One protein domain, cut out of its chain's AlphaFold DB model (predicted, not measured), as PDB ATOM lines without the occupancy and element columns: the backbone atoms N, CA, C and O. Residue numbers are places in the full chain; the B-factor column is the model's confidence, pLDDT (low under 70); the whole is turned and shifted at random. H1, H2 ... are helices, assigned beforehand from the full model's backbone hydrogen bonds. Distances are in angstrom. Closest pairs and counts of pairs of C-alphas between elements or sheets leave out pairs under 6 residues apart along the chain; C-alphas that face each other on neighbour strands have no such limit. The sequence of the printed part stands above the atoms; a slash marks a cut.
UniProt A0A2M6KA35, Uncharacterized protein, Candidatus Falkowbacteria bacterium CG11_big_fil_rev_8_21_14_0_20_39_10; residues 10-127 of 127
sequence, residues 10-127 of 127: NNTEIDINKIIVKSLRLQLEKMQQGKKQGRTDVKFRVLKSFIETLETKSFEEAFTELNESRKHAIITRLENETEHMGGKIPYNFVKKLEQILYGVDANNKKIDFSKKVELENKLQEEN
ATOM      1  N   ASN A  10      15.645 -32.438 131.474       38.06
ATOM      2  CA  ASN A  10      16.670 -32.732 132.482       38.06
ATOM      3  C   ASN A  10      17.531 -33.963 132.132       38.06
ATOM      4  O   ASN A  10      18.721 -33.986 132.441       38.06
ATOM      5  N   ASN A  11      16.980 -34.971 131.442       39.03
ATOM      6  CA  ASN A  11      17.772 -36.122 130.980       39.03
ATOM      7  C   ASN A  11      18.704 -35.785 129.803       39.03
ATOM      8  O   ASN A  11      19.781 -36.368 129.693       39.03
ATOM      9  N   THR A  12      18.329 -34.828 128.948       49.94
ATOM     10  CA  THR A  12      19.139 -34.433 127.778       49.94
ATOM     11  C   THR A  12      20.370 -33.612 128.191       49.94
ATOM     12  O   THR A  12      21.444 -33.733 127.602       49.94
ATOM     13  N   GLU A  13      20.240 -32.803 129.243       49.66
ATOM     14  CA  GLU A  13      21.299 -31.924 129.753       49.66
ATOM     15  C   GLU A  13      22.380 -32.681 130.551       49.66
ATOM     16  O   GLU A  13      23.572 -32.365 130.489       49.66
ATOM     17  N   ILE A  14      21.995 -33.760 131.242       52.72
ATOM     18  CA  ILE A  14      22.948 -34.687 131.874       52.72
ATOM     19  C   ILE A  14      23.749 -35.452 130.807       52.72
ATOM     20  O   ILE A  14      24.931 -35.743 131.013       52.72
ATOM     21  N   ASP A  15      23.132 -35.767 129.666       70.31
ATOM     22  CA  ASP A  15      23.789 -36.510 128.588       70.31
ATOM     23  C   ASP A  15      24.805 -35.636 127.836       70.31
ATOM     24  O   ASP A  15      25.954 -36.039 127.637       70.31
ATOM     25  N   ILE A  16      24.455 -34.380 127.523       73.50
ATOM     26  CA  ILE A  16      25.368 -33.494 126.784       73.50
ATOM     27  C   ILE A  16      26.640 -33.174 127.577       73.50
ATOM     28  O   ILE A  16      27.731 -33.211 127.010       73.50
ATOM     29  N   ASN A  17      26.542 -32.960 128.893       79.00
ATOM     30  CA  ASN A  17      27.713 -32.733 129.745       79.00
ATOM     31  C   ASN A  17      28.654 -33.948 129.755       79.00
ATOM     32  O   ASN A  17      29.871 -33.796 129.636       79.00
ATOM     33  N   LYS A  18      28.108 -35.170 129.818       85.00
ATOM     34  CA  LYS A  18      28.907 -36.405 129.731       85.00
ATOM     35  C   LYS A  18      29.564 -36.563 128.362       85.00
ATOM     36  O   LYS A  18      30.731 -36.955 128.295       85.00
ATOM     37  N   ILE A  19      28.843 -36.246 127.284       86.62
ATOM     38  CA  ILE A  19      29.377 -36.250 125.915       86.62
ATOM     39  C   ILE A  19      30.534 -35.253 125.794       86.62
ATOM     40  O   ILE A  19      31.607 -35.633 125.325       86.62
ATOM     41  N   ILE A  20      30.360 -34.022 126.282       87.69
ATOM     42  CA  ILE A  20      31.383 -32.971 126.253       87.69
ATOM     43  C   ILE A  20      32.637 -33.411 127.009       87.69
ATOM     44  O   ILE A  20      33.725 -33.404 126.435       87.69
ATOM     45  N   VAL A  21      32.503 -33.853 128.265       90.00
ATOM     46  CA  VAL A  21      33.650 -34.300 129.078       90.00
ATOM     47  C   VAL A  21      34.388 -35.449 128.389       90.00
ATOM     48  O   VAL A  21      35.618 -35.438 128.309       90.00
ATOM     49  N   LYS A  22      33.655 -36.428 127.845       90.75
ATOM     50  CA  LYS A  22      34.250 -37.566 127.134       90.75
ATOM     51  C   LYS A  22      35.005 -37.129 125.875       90.75
ATOM     52  O   LYS A  22      36.125 -37.588 125.661       90.75
ATOM     53  N   SER A  23      34.427 -36.242 125.066       90.81
ATOM     54  CA  SER A  23      35.071 -35.702 123.862       90.81
ATOM     55  C   SER A  23      36.313 -34.867 124.189       90.81
ATOM     56  O   SER A  23      37.345 -35.015 123.533       90.81
ATOM     57  N   LEU A  24      36.268 -34.048 125.242       92.19
ATOM     58  CA  LEU A  24      37.419 -33.264 125.695       92.19
ATOM     59  C   LEU A  24      38.555 -34.155 126.218       92.19
ATOM     60  O   LEU A  24      39.717 -33.916 125.885       92.19
ATOM     61  N   ARG A  25      38.240 -35.219 126.971       92.31
ATOM     62  CA  ARG A  25      39.232 -36.218 127.409       92.31
ATOM     63  C   ARG A  25      39.894 -36.922 126.223       92.31
ATOM     64  O   ARG A  25      41.115 -37.035 126.200       92.31
ATOM     65  N   LEU A  26      39.123 -37.296 125.198       89.94
ATOM     66  CA  LEU A  26      39.669 -37.887 123.972       89.94
ATOM     67  C   LEU A  26      40.618 -36.924 123.235       89.94
ATOM     68  O   LEU A  26      41.678 -37.335 122.765       89.94
ATOM     69  N   GLN A  27      40.267 -35.638 123.141       88.81
ATOM     70  CA  GLN A  27      41.159 -34.616 122.578       88.81
ATOM     71  C   GLN A  27      42.450 -34.482 123.392       88.81
ATOM     72  O   GLN A  27      43.533 -34.422 122.809       88.81
ATOM     73  N   LEU A  28      42.353 -34.495 124.725       90.94
ATOM     74  CA  LEU A  28      43.522 -34.446 125.596       90.94
ATOM     75  C   LEU A  28      44.443 -35.651 125.348       90.94
ATOM     76  O   LEU A  28      45.642 -35.461 125.158       90.94
ATOM     77  N   GLU A  29      43.899 -36.867 125.274       89.69
ATOM     78  CA  GLU A  29      44.660 -38.086 124.961       89.69
ATOM     79  C   GLU A  29      45.347 -38.007 123.588       89.69
ATOM     80  O   GLU A  29      46.548 -38.273 123.487       89.69
ATOM     81  N   LYS A  30      44.635 -37.562 122.541       87.44
ATOM     82  CA  LYS A  30      45.209 -37.342 121.198       87.44
ATOM     83  C   LYS A  30      46.393 -36.366 121.248       87.44
ATOM     84  O   LYS A  30      47.431 -36.616 120.634       87.44
ATOM     85  N   MET A  31      46.275 -35.277 122.014       86.25
ATOM     86  CA  MET A  31      47.359 -34.304 122.199       86.25
ATOM     87  C   MET A  31      48.558 -34.884 122.967       86.25
ATOM     88  O   MET A  31      49.693 -34.521 122.671       86.25
ATOM     89  N   GLN A  32      48.336 -35.800 123.919       84.81
ATOM     90  CA  GLN A  32      49.414 -36.475 124.662       84.81
ATOM     91  C   GLN A  32      50.192 -37.486 123.817       84.81
ATOM     92  O   GLN A  32      51.373 -37.720 124.097       84.81
ATOM     93  N   GLN A  33      49.519 -38.104 122.844       83.62
ATOM     94  CA  GLN A  33      50.097 -39.070 121.907       83.62
ATOM     95  C   GLN A  33      50.859 -38.381 120.762       83.62
ATOM     96  O   GLN A  33      51.811 -38.948 120.225       83.62
ATOM     97  N   GLY A  34      50.491 -37.141 120.418       67.69
ATOM     98  CA  GLY A  34      51.298 -36.265 119.565       67.69
ATOM     99  C   GLY A  34      52.645 -35.914 120.218       67.69
ATOM    100  O   GLY A  34      52.762 -35.879 121.438       67.69
ATOM    101  N   LYS A  35      53.690 -35.685 119.406       58.66
ATOM    102  CA  LYS A  35      55.092 -35.398 119.809       58.66
ATOM    103  C   LYS A  35      55.231 -34.526 121.079       58.66
ATOM    104  O   LYS A  35      54.415 -33.645 121.317       58.66
ATOM    105  N   LYS A  36      56.351 -34.674 121.814       55.00
ATOM    106  CA  LYS A  36      56.722 -33.966 123.075       55.00
ATOM    107  C   LYS A  36      56.305 -32.479 123.194       55.00
ATOM    108  O   LYS A  36      56.006 -32.058 124.307       55.00
ATOM    109  N   GLN A  37      56.255 -31.712 122.099       56.41
ATOM    110  CA  GLN A  37      55.768 -30.318 122.071       56.41
ATOM    111  C   GLN A  37      54.309 -30.155 122.538       56.41
ATOM    112  O   GLN A  37      53.972 -29.126 123.114       56.41
ATOM    113  N   GLY A  38      53.459 -31.172 122.372       57.22
ATOM    114  CA  GLY A  38      52.047 -31.113 122.756       57.22
ATOM    115  C   GLY A  38      51.803 -30.967 124.260       57.22
ATOM    116  O   GLY A  38      50.716 -30.569 124.641       57.22
ATOM    117  N   ARG A  39      52.787 -31.252 125.128       59.59
ATOM    118  CA  ARG A  39      52.624 -31.165 126.596       59.59
ATOM    119  C   ARG A  39      52.962 -29.790 127.174       59.59
ATOM    120  O   ARG A  39      52.476 -29.453 128.249       59.59
ATOM    121  N   THR A  40      53.812 -29.027 126.490       63.69
ATOM    122  CA  THR A  40      54.158 -27.644 126.859       63.69
ATOM    123  C   THR A  40      53.234 -26.625 126.202       63.69
ATOM    124  O   THR A  40      53.199 -25.482 126.638       63.69
ATOM    125  N   ASP A  41      52.481 -27.051 125.188       83.81
ATOM    126  CA  ASP A  41      51.500 -26.246 124.475       83.81
ATOM    127  C   ASP A  41      50.443 -25.654 125.425       83.81
ATOM    128  O   ASP A  41      49.812 -26.352 126.224       83.81
ATOM    129  N   VAL A  42      50.231 -24.343 125.332       87.06
ATOM    130  CA  VAL A  42      49.236 -23.624 126.135       87.06
ATOM    131  C   VAL A  42      47.829 -24.225 126.011       87.06
ATOM    132  O   VAL A  42      47.145 -24.370 127.026       87.06
ATOM    133  N   LYS A  43      47.401 -24.680 124.823       89.50
ATOM    134  CA  LYS A  43      46.066 -25.276 124.635       89.50
ATOM    135  C   LYS A  43      45.959 -26.619 125.346       89.50
ATOM    136  O   LYS A  43      44.879 -26.957 125.823       89.50
ATOM    137  N   PHE A  44      47.055 -27.372 125.451       90.25
ATOM    138  CA  PHE A  44      47.099 -28.593 126.256       90.25
ATOM    139  C   PHE A  44      46.899 -28.296 127.740       90.25
ATOM    140  O   PHE A  44      46.060 -28.927 128.383       90.25
ATOM    141  N   ARG A  45      47.642 -27.317 128.277       91.00
ATOM    142  CA  ARG A  45      47.539 -26.918 129.691       91.00
ATOM    143  C   ARG A  45      46.130 -26.431 130.028       91.00
ATOM    144  O   ARG A  45      45.569 -26.854 131.035       91.00
ATOM    145  N   VAL A  46      45.545 -25.607 129.156       94.06
ATOM    146  CA  VAL A  46      44.173 -25.099 129.309       94.06
ATOM    147  C   VAL A  46      43.156 -26.236 129.257       94.06
ATOM    148  O   VAL A  46      42.317 -26.326 130.148       94.06
ATOM    149  N   LEU A  47      43.250 -27.139 128.276       94.12
ATOM    150  CA  LEU A  47      42.339 -28.279 128.166       94.12
ATOM    151  C   LEU A  47      42.419 -29.198 129.391       94.12
ATOM    152  O   LEU A  47      41.387 -29.604 129.919       94.12
ATOM    153  N   LYS A  48      43.636 -29.501 129.860       94.00
ATOM    154  CA  LYS A  48      43.852 -30.333 131.046       94.00
ATOM    155  C   LYS A  48      43.219 -29.702 132.288       94.00
ATOM    156  O   LYS A  48      42.410 -30.352 132.939       94.00
ATOM    157  N   SER A  49      43.544 -28.438 132.567       94.38
ATOM    158  CA  SER A  49      43.004 -27.715 133.724       94.38
ATOM    159  C   SER A  49      41.483 -27.582 133.657       94.38
ATOM    160  O   SER A  49      40.810 -27.737 134.668       94.38
ATOM    161  N   PHE A  50      40.922 -27.357 132.469       95.75
ATOM    162  CA  PHE A  50      39.477 -27.287 132.302       95.75
ATOM    163  C   PHE A  50      38.795 -28.623 132.623       95.75
ATOM    164  O   PHE A  50      37.804 -28.636 133.344       95.75
ATOM    165  N   ILE A  51      39.344 -29.749 132.150       94.06
ATOM    166  CA  ILE A  51      38.821 -31.088 132.470       94.06
ATOM    167  C   ILE A  51      38.880 -31.364 133.977       94.06
ATOM    168  O   ILE A  51      37.924 -31.920 134.501       94.06
ATOM    169  N   GLU A  52      39.953 -30.959 134.663       93.31
ATOM    170  CA  GLU A  52      40.068 -31.073 136.126       93.31
ATOM    171  C   GLU A  52      38.971 -30.258 136.838       93.31
ATOM    172  O   GLU A  52      38.318 -30.762 137.749       93.31
ATOM    173  N   THR A  53      38.678 -29.035 136.380       93.62
ATOM    174  CA  THR A  53      37.575 -28.228 136.932       93.62
ATOM    175  C   THR A  53      36.210 -28.897 136.728       93.62
ATOM    176  O   THR A  53      35.385 -28.884 137.644       93.62
ATOM    177  N   LEU A  54      35.980 -29.541 135.576       91.00
ATOM    178  CA  LEU A  54      34.734 -30.269 135.278       91.00
ATOM    179  C   LEU A  54      34.489 -31.482 136.194       91.00
ATOM    180  O   LEU A  54      33.382 -32.014 136.210       91.00
ATOM    181  N   GLU A  55      35.483 -31.936 136.965       87.88
ATOM    182  CA  GLU A  55      35.283 -32.991 137.973       87.88
ATOM    183  C   GLU A  55      34.549 -32.477 139.218       87.88
ATOM    184  O   GLU A  55      34.016 -33.269 139.995       87.88
ATOM    185  N   THR A  56      34.498 -31.154 139.397       89.38
ATOM    186  CA  THR A  56      33.928 -30.499 140.585       89.38
ATOM    187  C   THR A  56      32.826 -29.492 140.269       89.38
ATOM    188  O   THR A  56      32.064 -29.141 141.167       89.38
ATOM    189  N   LYS A  57      32.721 -29.034 139.016       89.44
ATOM    190  CA  LYS A  57      31.760 -28.019 138.564       89.44
ATOM    191  C   LYS A  57      31.043 -28.454 137.293       89.44
ATOM    192  O   LYS A  57      31.555 -29.272 136.526       89.44
ATOM    193  N   SER A  58      29.875 -27.872 137.042       89.69
ATOM    194  CA  SER A  58      29.198 -28.012 135.750       89.69
ATOM    195  C   SER A  58      30.013 -27.372 134.615       89.69
ATOM    196  O   SER A  58      30.902 -26.548 134.849       89.69
ATOM    197  N   PHE A  59      29.696 -27.728 133.362       90.75
ATOM    198  CA  PHE A  59      30.343 -27.113 132.200       90.75
ATOM    199  C   PHE A  59      30.176 -25.595 132.190       90.75
ATOM    200  O   PHE A  59      31.145 -24.885 131.950       90.75
ATOM    201  N   GLU A  60      28.969 -25.101 132.459       91.00
ATOM    202  CA  GLU A  60      28.667 -23.670 132.426       91.00
ATOM    203  C   GLU A  60      29.466 -22.887 133.476       91.00
ATOM    204  O   GLU A  60      30.078 -21.866 133.147       91.00
ATOM    205  N   GLU A  61      29.533 -23.393 134.711       92.38
ATOM    206  CA  GLU A  61      30.315 -22.786 135.794       92.38
ATOM    207  C   GLU A  61      31.807 -22.770 135.453       92.38
ATOM    208  O   GLU A  61      32.442 -21.714 135.469       92.38
ATOM    209  N   ALA A  62      32.361 -23.927 135.071       94.00
ATOM    210  CA  ALA A  62      33.768 -24.040 134.703       94.00
ATOM    211  C   ALA A  62      34.112 -23.140 133.507       94.00
ATOM    212  O   ALA A  62      35.179 -22.528 133.465       94.00
ATOM    213  N   PHE A  63      33.222 -23.066 132.513       94.69
ATOM    214  CA  PHE A  63      33.450 -22.296 131.296       94.69
ATOM    215  C   PHE A  63      33.386 -20.797 131.568       94.69
ATOM    216  O   PHE A  63      34.197 -20.051 131.026       94.69
ATOM    217  N   THR A  64      32.477 -20.344 132.432       93.75
ATOM    218  CA  THR A  64      32.326 -18.924 132.775       93.75
ATOM    219  C   THR A  64      33.571 -18.360 133.460       93.75
ATOM    220  O   THR A  64      33.955 -17.230 133.149       93.75
ATOM    221  N   GLU A  65      34.246 -19.160 134.292       95.00
ATOM    222  CA  GLU A  65      35.480 -18.793 135.010       95.00
ATOM    223  C   GLU A  65      36.705 -18.598 134.105       95.00
ATOM    224  O   GLU A  65      37.687 -17.969 134.506       95.00
ATOM    225  N   LEU A  66      36.671 -19.113 132.875       95.56
ATOM    226  CA  LEU A  66      37.756 -18.919 131.922       95.56
ATOM    227  C   LEU A  66      37.786 -17.476 131.391       95.56
ATOM    228  O   LEU A  66      36.756 -16.876 131.063       95.56
ATOM    229  N   ASN A  67      38.995 -16.943 131.208       95.69
ATOM    230  CA  ASN A  67      39.194 -15.735 130.405       95.69
ATOM    231  C   ASN A  67      38.875 -16.010 128.916       95.69
ATOM    232  O   ASN A  67      38.770 -17.164 128.493       95.69
ATOM    233  N   GLU A  68      38.719 -14.958 128.107       96.38
ATOM    234  CA  GLU A  68      38.320 -15.098 126.697       96.38
ATOM    235  C   GLU A  68      39.276 -15.979 125.875       96.38
ATOM    236  O   GLU A  68      38.821 -16.861 125.146       96.38
ATOM    237  N   SER A  69      40.594 -15.808 126.026       95.12
ATOM    238  CA  SER A  69      41.603 -16.589 125.294       95.12
ATOM    239  C   SER A  69      41.534 -18.083 125.629       95.12
ATOM    240  O   SER A  69      41.665 -18.947 124.760       95.12
ATOM    241  N   ARG A  70      41.254 -18.421 126.890       96.25
ATOM    242  CA  ARG A  70      41.084 -19.810 127.337       96.25
ATOM    243  C   ARG A  70      39.734 -20.386 126.922       96.25
ATOM    244  O   ARG A  70      39.688 -21.549 126.525       96.25
ATOM    245  N   LYS A  71      38.659 -19.587 126.924       96.81
ATOM    246  CA  LYS A  71      37.369 -19.973 126.317       96.81
ATOM    247  C   LYS A  71      37.563 -20.326 124.843       96.81
ATOM    248  O   LYS A  71      37.090 -21.373 124.408       96.81
ATOM    249  N   HIS A  72      38.327 -19.519 124.108       95.81
ATOM    250  CA  HIS A  72      38.679 -19.774 122.711       95.81
ATOM    251  C   HIS A  72      39.412 -21.115 122.532       95.81
ATOM    252  O   HIS A  72      39.059 -21.904 121.648       95.81
ATOM    253  N   ALA A  73      40.372 -21.427 123.411       94.56
ATOM    254  CA  ALA A  73      41.079 -22.707 123.394       94.56
ATOM    255  C   ALA A  73      40.124 -23.902 123.545       94.56
ATOM    256  O   ALA A  73      40.216 -24.866 122.784       94.56
ATOM    257  N   ILE A  74      39.187 -23.836 124.500       95.94
ATOM    258  CA  ILE A  74      38.195 -24.895 124.731       95.94
ATOM    259  C   ILE A  74      37.224 -25.007 123.556       95.94
ATOM    260  O   ILE A  74      37.020 -26.110 123.053       95.94
ATOM    261  N   ILE A  75      36.681 -23.891 123.064       94.88
ATOM    262  CA  ILE A  75      35.779 -23.876 121.903       94.88
ATOM    263  C   ILE A  75      36.433 -24.544 120.693       94.88
ATOM    264  O   ILE A  75      35.816 -25.407 120.080       94.88
ATOM    265  N   THR A  76      37.694 -24.229 120.393       92.25
ATOM    266  CA  THR A  76      38.422 -24.836 119.265       92.25
ATOM    267  C   THR A  76      38.562 -26.359 119.418       92.25
ATOM    268  O   THR A  76      38.559 -27.101 118.438       92.25
ATOM    269  N   ARG A  77      38.662 -26.871 120.654       91.56
ATOM    270  CA  ARG A  77      38.681 -28.325 120.914       91.56
ATOM    271  C   ARG A  77      37.307 -28.957 120.750       91.56
ATOM    272  O   ARG A  77      37.223 -30.062 120.225       91.56
ATOM    273  N   LEU A  78      36.253 -28.260 121.167       92.19
ATOM    274  CA  LEU A  78      34.877 -28.705 120.963       92.19
ATOM    275  C   LEU A  78      34.515 -28.711 119.470       92.19
ATOM    276  O   LEU A  78      33.885 -29.658 119.015       92.19
ATOM    277  N   GLU A  79      34.966 -27.709 118.707       90.94
ATOM    278  CA  GLU A  79      34.798 -27.596 117.250       90.94
ATOM    279  C   GLU A  79      35.338 -28.843 116.530       90.94
ATOM    280  O   GLU A  79      34.626 -29.450 115.731       90.94
ATOM    281  N   ASN A  80      36.532 -29.314 116.906       87.12
ATOM    282  CA  ASN A  80      37.134 -30.540 116.361       87.12
ATOM    283  C   ASN A  80      36.350 -31.826 116.672       87.12
ATOM    284  O   ASN A  80      36.584 -32.855 116.043       87.12
ATOM    285  N   GLU A  81      35.467 -31.795 117.667       86.56
ATOM    286  CA  GLU A  81      34.644 -32.927 118.100       86.56
ATOM    287  C   GLU A  81      33.160 -32.707 117.775       86.56
ATOM    288  O   GLU A  81      32.295 -33.427 118.283       86.56
ATOM    289  N   THR A  82      32.842 -31.734 116.920       86.75
ATOM    290  CA  THR A  82      31.475 -31.540 116.433       86.75
ATOM    291  C   THR A  82      31.038 -32.653 115.485       86.75
ATOM    292  O   THR A  82      31.847 -33.248 114.772       86.75
ATOM    293  N   GLU A  83      29.734 -32.922 115.436       79.25
ATOM    294  CA  GLU A  83      29.138 -33.968 114.587       79.25
ATOM    295  C   GLU A  83      29.519 -33.850 113.102       79.25
ATOM    296  O   GLU A  83      29.834 -34.849 112.460       79.25
ATOM    297  N   HIS A  84      29.561 -32.630 112.553       76.94
ATOM    298  CA  HIS A  84      29.927 -32.405 111.149       76.94
ATOM    299  C   HIS A  84      31.418 -32.663 110.860       76.94
ATOM    300  O   HIS A  84      31.794 -32.826 109.702       76.94
ATOM    301  N   MET A  85      32.245 -32.749 111.907       75.19
ATOM    302  CA  MET A  85      33.657 -33.144 111.857       75.19
ATOM    303  C   MET A  85      33.862 -34.627 112.228       75.19
ATOM    304  O   MET A  85      34.995 -35.075 112.388       75.19
ATOM    305  N   GLY A  86      32.778 -35.404 112.370       75.44
ATOM    306  CA  GLY A  86      32.813 -36.821 112.756       75.44
ATOM    307  C   GLY A  86      32.883 -37.069 114.266       75.44
ATOM    308  O   GLY A  86      33.100 -38.206 114.691       75.44
ATOM    309  N   GLY A  87      32.716 -36.024 115.082       84.12
ATOM    310  CA  GLY A  87      32.636 -36.126 116.535       84.12
ATOM    311  C   GLY A  87      31.208 -36.333 117.050       84.12
ATOM    312  O   GLY A  87      30.319 -36.776 116.326       84.12
ATOM    313  N   LYS A  88      30.990 -36.051 118.339       87.06
ATOM    314  CA  LYS A  88      29.710 -36.293 119.039       87.06
ATOM    315  C   LYS A  88      29.094 -35.048 119.665       87.06
ATOM    316  O   LYS A  88      28.022 -35.135 120.255       87.06
ATOM    317  N   ILE A  89      29.773 -33.908 119.586       86.75
ATOM    318  CA  ILE A  89      29.289 -32.671 120.185       86.75
ATOM    319  C   ILE A  89      28.293 -32.017 119.221       86.75
ATOM    320  O   ILE A  89      28.647 -31.777 118.060       86.75
ATOM    321  N   PRO A  90      27.072 -31.681 119.673       88.12
ATOM    322  CA  PRO A  90      26.090 -31.035 118.815       88.12
ATOM    323  C   PRO A  90      26.623 -29.727 118.231       88.12
ATOM    324  O   PRO A  90      27.079 -28.843 118.961       88.12
ATOM    325  N   TYR A  91      26.513 -29.558 116.914       87.56
ATOM    326  CA  TYR A  91      27.002 -28.354 116.229       87.56
ATOM    327  C   TYR A  91      26.416 -27.057 116.815       87.56
ATOM    328  O   TYR A  91      27.132 -26.084 117.046       87.56
ATOM    329  N   ASN A  92      25.115 -27.063 117.121       88.69
ATOM    330  CA  ASN A  92      24.418 -25.902 117.680       88.69
ATOM    331  C   ASN A  92      24.928 -25.508 119.071       88.69
ATOM    332  O   ASN A  92      24.830 -24.339 119.437       88.69
ATOM    333  N   PHE A  93      25.456 -26.461 119.844       90.12
ATOM    334  CA  PHE A  93      26.058 -26.170 121.141       90.12
ATOM    335  C   PHE A  93      27.344 -25.360 120.958       90.12
ATOM    336  O   PHE A  93      27.464 -24.269 121.510       90.12
ATOM    337  N   VAL A  94      28.258 -25.837 120.105       91.25
ATOM    338  CA  VAL A  94      29.521 -25.135 119.823       91.25
ATOM    339  C   VAL A  94      29.254 -23.769 119.200       91.25
ATOM    340  O   VAL A  94      29.772 -22.770 119.689       91.25
ATOM    341  N   LYS A  95      28.355 -23.691 118.214       90.75
ATOM    342  CA  LYS A  95      27.999 -22.432 117.548       90.75
ATOM    343  C   LYS A  95      27.487 -21.362 118.517       90.75
ATOM    344  O   LYS A  95      27.815 -20.190 118.353       90.75
ATOM    345  N   LYS A  96      26.702 -21.741 119.533       91.25
ATOM    346  CA  LYS A  96      26.253 -20.804 120.576       91.25
ATOM    347  C   LYS A  96      27.430 -20.251 121.378       91.25
ATOM    348  O   LYS A  96      27.486 -19.046 121.597       91.25
ATOM    349  N   LEU A  97      28.380 -21.100 121.775       93.44
ATOM    350  CA  LEU A  97      29.585 -20.654 122.486       93.44
ATOM    351  C   LEU A  97      30.424 -19.704 121.625       93.44
ATOM    352  O   LEU A  97      30.898 -18.685 122.120       93.44
ATOM    353  N   GLU A  98      30.566 -20.006 120.333       93.44
ATOM    354  CA  GLU A  98      31.272 -19.137 119.391       93.44
ATOM    355  C   GLU A  98      30.594 -17.770 119.247       93.44
ATOM    356  O   GLU A  98      31.272 -16.749 119.275       93.44
ATOM    357  N   GLN A  99      29.265 -17.731 119.144       92.50
ATOM    358  CA  GLN A  99      28.509 -16.477 119.079       92.50
ATOM    359  C   GLN A  99      28.646 -15.648 120.359       92.50
ATOM    360  O   GLN A  99      28.763 -14.430 120.277       92.50
ATOM    361  N   ILE A 100      28.642 -16.297 121.526       91.62
ATOM    362  CA  ILE A 100      28.817 -15.623 122.819       91.62
ATOM    363  C   ILE A 100      30.224 -15.033 122.938       91.62
ATOM    364  O   ILE A 100      30.371 -13.909 123.407       91.62
ATOM    365  N   LEU A 101      31.257 -15.780 122.534       95.00
ATOM    366  CA  LEU A 101      32.643 -15.362 122.729       95.00
ATOM    367  C   LEU A 101      33.139 -14.393 121.653       95.00
ATOM    368  O   LEU A 101      33.797 -13.404 121.964       95.00
ATOM    369  N   TYR A 102      32.891 -14.713 120.386       93.75
ATOM    370  CA  TYR A 102      33.434 -13.951 119.265       93.75
ATOM    371  C   TYR A 102      32.475 -12.861 118.794       93.75
ATOM    372  O   TYR A 102      32.901 -11.921 118.136       93.75
ATOM    373  N   GLY A 103      31.188 -12.977 119.119       91.06
ATOM    374  CA  GLY A 103      30.156 -12.187 118.471       91.06
ATOM    375  C   GLY A 103      29.898 -12.656 117.040       91.06
ATOM    376  O   GLY A 103      30.427 -13.662 116.549       91.06
ATOM    377  N   VAL A 104      29.036 -11.913 116.361       88.56
ATOM    378  CA  VAL A 104      28.704 -12.115 114.952       88.56
ATOM    379  C   VAL A 104      29.083 -10.872 114.157       88.56
ATOM    380  O   VAL A 104      29.195  -9.781 114.713       88.56
ATOM    381  N   ASP A 105      29.296 -11.041 112.855       79.44
ATOM    382  CA  ASP A 105      29.563  -9.942 111.938       79.44
ATOM    383  C   ASP A 105      28.431  -8.901 111.950       79.44
ATOM    384  O   ASP A 105      27.324  -9.154 112.423       79.44
ATOM    385  N   ALA A 106      28.683  -7.725 111.369       71.38
ATOM    386  CA  ALA A 106      27.707  -6.631 111.307       71.38
ATOM    387  C   ALA A 106      26.372  -7.009 110.624       71.38
ATOM    388  O   ALA A 106      25.395  -6.272 110.723       71.38
ATOM    389  N   ASN A 107      26.319  -8.154 109.934       75.88
ATOM    390  CA  ASN A 107      25.126  -8.683 109.285       75.88
ATOM    391  C   ASN A 107      24.452  -9.810 110.094       75.88
ATOM    392  O   ASN A 107      23.492 -10.404 109.600       75.88
ATOM    393  N   ASN A 108      24.946 -10.129 111.295       75.12
ATOM    394  CA  ASN A 108      24.542 -11.242 112.157       75.12
ATOM    395  C   ASN A 108      24.538 -12.621 111.463       75.12
ATOM    396  O   ASN A 108      23.782 -13.517 111.847       75.12
ATOM    397  N   LYS A 109      25.353 -12.808 110.418       76.31
ATOM    398  CA  LYS A 109      25.337 -14.016 109.572       76.31
ATOM    399  C   LYS A 109      26.480 -14.970 109.871       76.31
ATOM    400  O   LYS A 109      26.300 -16.185 109.750       76.31
ATOM    401  N   LYS A 110      27.651 -14.444 110.221       82.81
ATOM    402  CA  LYS A 110      28.862 -15.233 110.467       82.81
ATOM    403  C   LYS A 110      29.527 -14.808 111.761       82.81
ATOM    404  O   LYS A 110      29.256 -13.741 112.284       82.81
ATOM    405  N   ILE A 111      30.373 -15.683 112.270       86.56
ATOM    406  CA  ILE A 111      31.189 -15.458 113.459       86.56
ATOM    407  C   ILE A 111      32.234 -14.385 113.133       86.56
ATOM    408  O   ILE A 111      32.763 -14.390 112.017       86.56
ATOM    409  N   ASP A 112      32.541 -13.486 114.070       88.50
ATOM    410  CA  ASP A 112      33.627 -12.520 113.870       88.50
ATOM    411  C   ASP A 112      34.990 -13.233 113.870       88.50
ATOM    412  O   ASP A 112      35.556 -13.603 114.905       88.50
ATOM    413  N   PHE A 113      35.530 -13.442 112.669       87.62
ATOM    414  CA  PHE A 113      36.817 -14.102 112.484       87.62
ATOM    415  C   PHE A 113      37.987 -13.267 113.021       87.62
ATOM    416  O   PHE A 113      38.972 -13.838 113.488       87.62
ATOM    417  N   SER A 114      37.877 -11.935 113.013       90.56
ATOM    418  CA  SER A 114      38.928 -11.051 113.529       90.56
ATOM    419  C   SER A 114      39.120 -11.277 115.024       90.56
ATOM    420  O   SER A 114      40.250 -11.436 115.486       90.56
ATOM    421  N   LYS A 115      38.013 -11.406 115.767       92.88
ATOM    422  CA  LYS A 115      38.042 -11.731 117.196       92.88
ATOM    423  C   LYS A 115      38.607 -13.132 117.459       92.88
ATOM    424  O   LYS A 115      39.380 -13.306 118.400       92.88
ATOM    425  N   LYS A 116      38.287 -14.125 116.616       92.62
ATOM    426  CA  LYS A 116      38.870 -15.483 116.710       92.62
ATOM    427  C   LYS A 116      40.401 -15.446 116.557       92.62
ATOM    428  O   LYS A 116      41.092 -16.079 117.349       92.62
ATOM    429  N   VAL A 117      40.930 -14.670 115.605       92.81
ATOM    430  CA  VAL A 117      42.386 -14.498 115.402       92.81
ATOM    431  C   VAL A 117      43.042 -13.738 116.560       92.81
ATOM    432  O   VAL A 117      44.104 -14.139 117.028       92.81
ATOM    433  N   GLU A 118      42.412 -12.670 117.058       95.25
ATOM    434  CA  GLU A 118      42.903 -11.910 118.218       95.25
ATOM    435  C   GLU A 118      43.106 -12.814 119.444       95.25
ATOM    436  O   GLU A 118      44.146 -12.753 120.101       95.25
ATOM    437  N   LEU A 119      42.122 -13.667 119.745       95.44
ATOM    438  CA  LEU A 119      42.171 -14.565 120.898       95.44
ATOM    439  C   LEU A 119      43.194 -15.694 120.723       95.44
ATOM    440  O   LEU A 119      43.838 -16.071 121.702       95.44
ATOM    441  N   GLU A 120      43.387 -16.199 119.502       93.88
ATOM    442  CA  GLU A 120      44.458 -17.155 119.198       93.88
ATOM    443  C   GLU A 120      45.841 -16.534 119.451       93.88
ATOM    444  O   GLU A 120      46.676 -17.159 120.104       93.88
ATOM    445  N   ASN A 121      46.070 -15.290 119.013       93.38
ATOM    446  CA  ASN A 121      47.341 -14.590 119.236       93.38
ATOM    447  C   ASN A 121      47.606 -14.369 120.732       93.38
ATOM    448  O   ASN A 121      48.666 -14.747 121.226       93.38
ATOM    449  N   LYS A 122      46.615 -13.855 121.477       93.81
ATOM    450  CA  LYS A 122      46.715 -13.686 122.940       93.81
ATOM    451  C   LYS A 122      47.024 -14.998 123.654       93.81
ATOM    452  O   LYS A 122      47.779 -15.019 124.616       93.81
ATOM    453  N   LEU A 123      46.431 -16.099 123.197       92.06
ATOM    454  CA  LEU A 123      46.682 -17.410 123.777       92.06
ATOM    455  C   LEU A 123      48.124 -17.875 123.519       92.06
ATOM    456  O   LEU A 123      48.738 -18.457 124.408       92.06
ATOM    457  N   GLN A 124      48.675 -17.617 122.330       87.56
ATOM    458  CA  GLN A 124      50.060 -17.963 121.993       87.56
ATOM    459  C   GLN A 124      51.095 -17.136 122.766       87.56
ATOM    460  O   GLN A 124      52.188 -17.647 123.013       87.56
ATOM    461  N   GLU A 125      50.748 -15.913 123.175       89.19
ATOM    462  CA  GLU A 125      51.562 -15.052 124.044       89.19
ATOM    463  C   GLU A 125      51.653 -15.568 125.497       89.19
ATOM    464  O   GLU A 125      52.592 -15.216 126.204       89.19
ATOM    465  N   GLU A 126      50.739 -16.445 125.948       80.88
ATOM    466  CA  GLU A 126      50.792 -17.103 127.273       80.88
ATOM    467  C   GLU A 126      51.832 -18.261 127.348       80.88
ATOM    468  O   GLU A 126      51.793 -19.071 128.286       80.88
ATOM    469  N   ASN A 127      52.723 -18.395 126.354       61.03
ATOM    470  CA  ASN A 127      53.741 -19.458 126.275       61.03
ATOM    471  C   ASN A 127      55.036 -19.151 127.026       61.03
ATOM    472  O   ASN A 127      55.689 -18.133 126.714       61.03
TER     473      ASN A 127
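What this domain is: This is residues 10 to 127 of the 127 residues of an uncharacterized protein of Candidatus Falkowbacteria bacterium CG11_big_fil_rev_8_21_14_0_20_39_10 (UniProt A0A2M6KA35). A cluster of crossed helices has H5 at its core: H1, H3 and H7 cross H5, and H6 folds back beside it as a helical hairpin. H2 sits at the last turn of H1, and the short H4 follows H3. The printed part has 118 residues with seven named helices, H1 to H7 in chain order, and no named strand; the class is all helix. It is compact, with a radius of gyration of the C-alphas of 14.2 A and spans of 41 by 40 by 28 A.

How they stand to each other: H1, residues 10 to 33, touches H2, residues 36 to 39, only at the corner; the closest C-alphas, Met 31 and Gly 38, are 5.7 A apart. H1 touches H3, residues 42 to 53, at a steep tilt of 39 degrees, opposite ways, closest at C-alphas 28 and 47, 6.8 A. H3 only just touches H4, residues 59 to 64, with 3 pairs of C-alphas within 8 A, closest at 53 and 62, 6.1 A. H5, residues 68 to 79, and H3 are hubs, touching four helices each; they stand about perpendicular at 85 degrees, with C-alphas 43 and 73 closest, 5.7 A. H5 and H6, residues 91 to 102, form a hairpin at a shallow tilt of 19 degrees, closest at C-alphas 79 and 94, 6.4 A. H7, residues 113 to 125, touches H5, with C-alphas 69 and 119 closest, 4.9 A. H1 and H6 are apart. Every O i to N i+4 pair is within hydrogen-bond range in H1, H3, H4, H5, H6 and H7; H2 is too short for one.

Where its parts are: H1 runs 35.6 A from C-alpha 10 at (16.670, -32.732, 132.482). H7 runs 18.8 A to C-alpha 125 at (51.562, -15.052, 124.044).

The domain as a whole: The C-alphas farthest apart, Lys 36 and Asn 107, are 42.8 A apart. The printed part has no cut; the link H5 to H6 is long. Residues 10 to 14, 34 to 40 and 127 have pLDDT under 70.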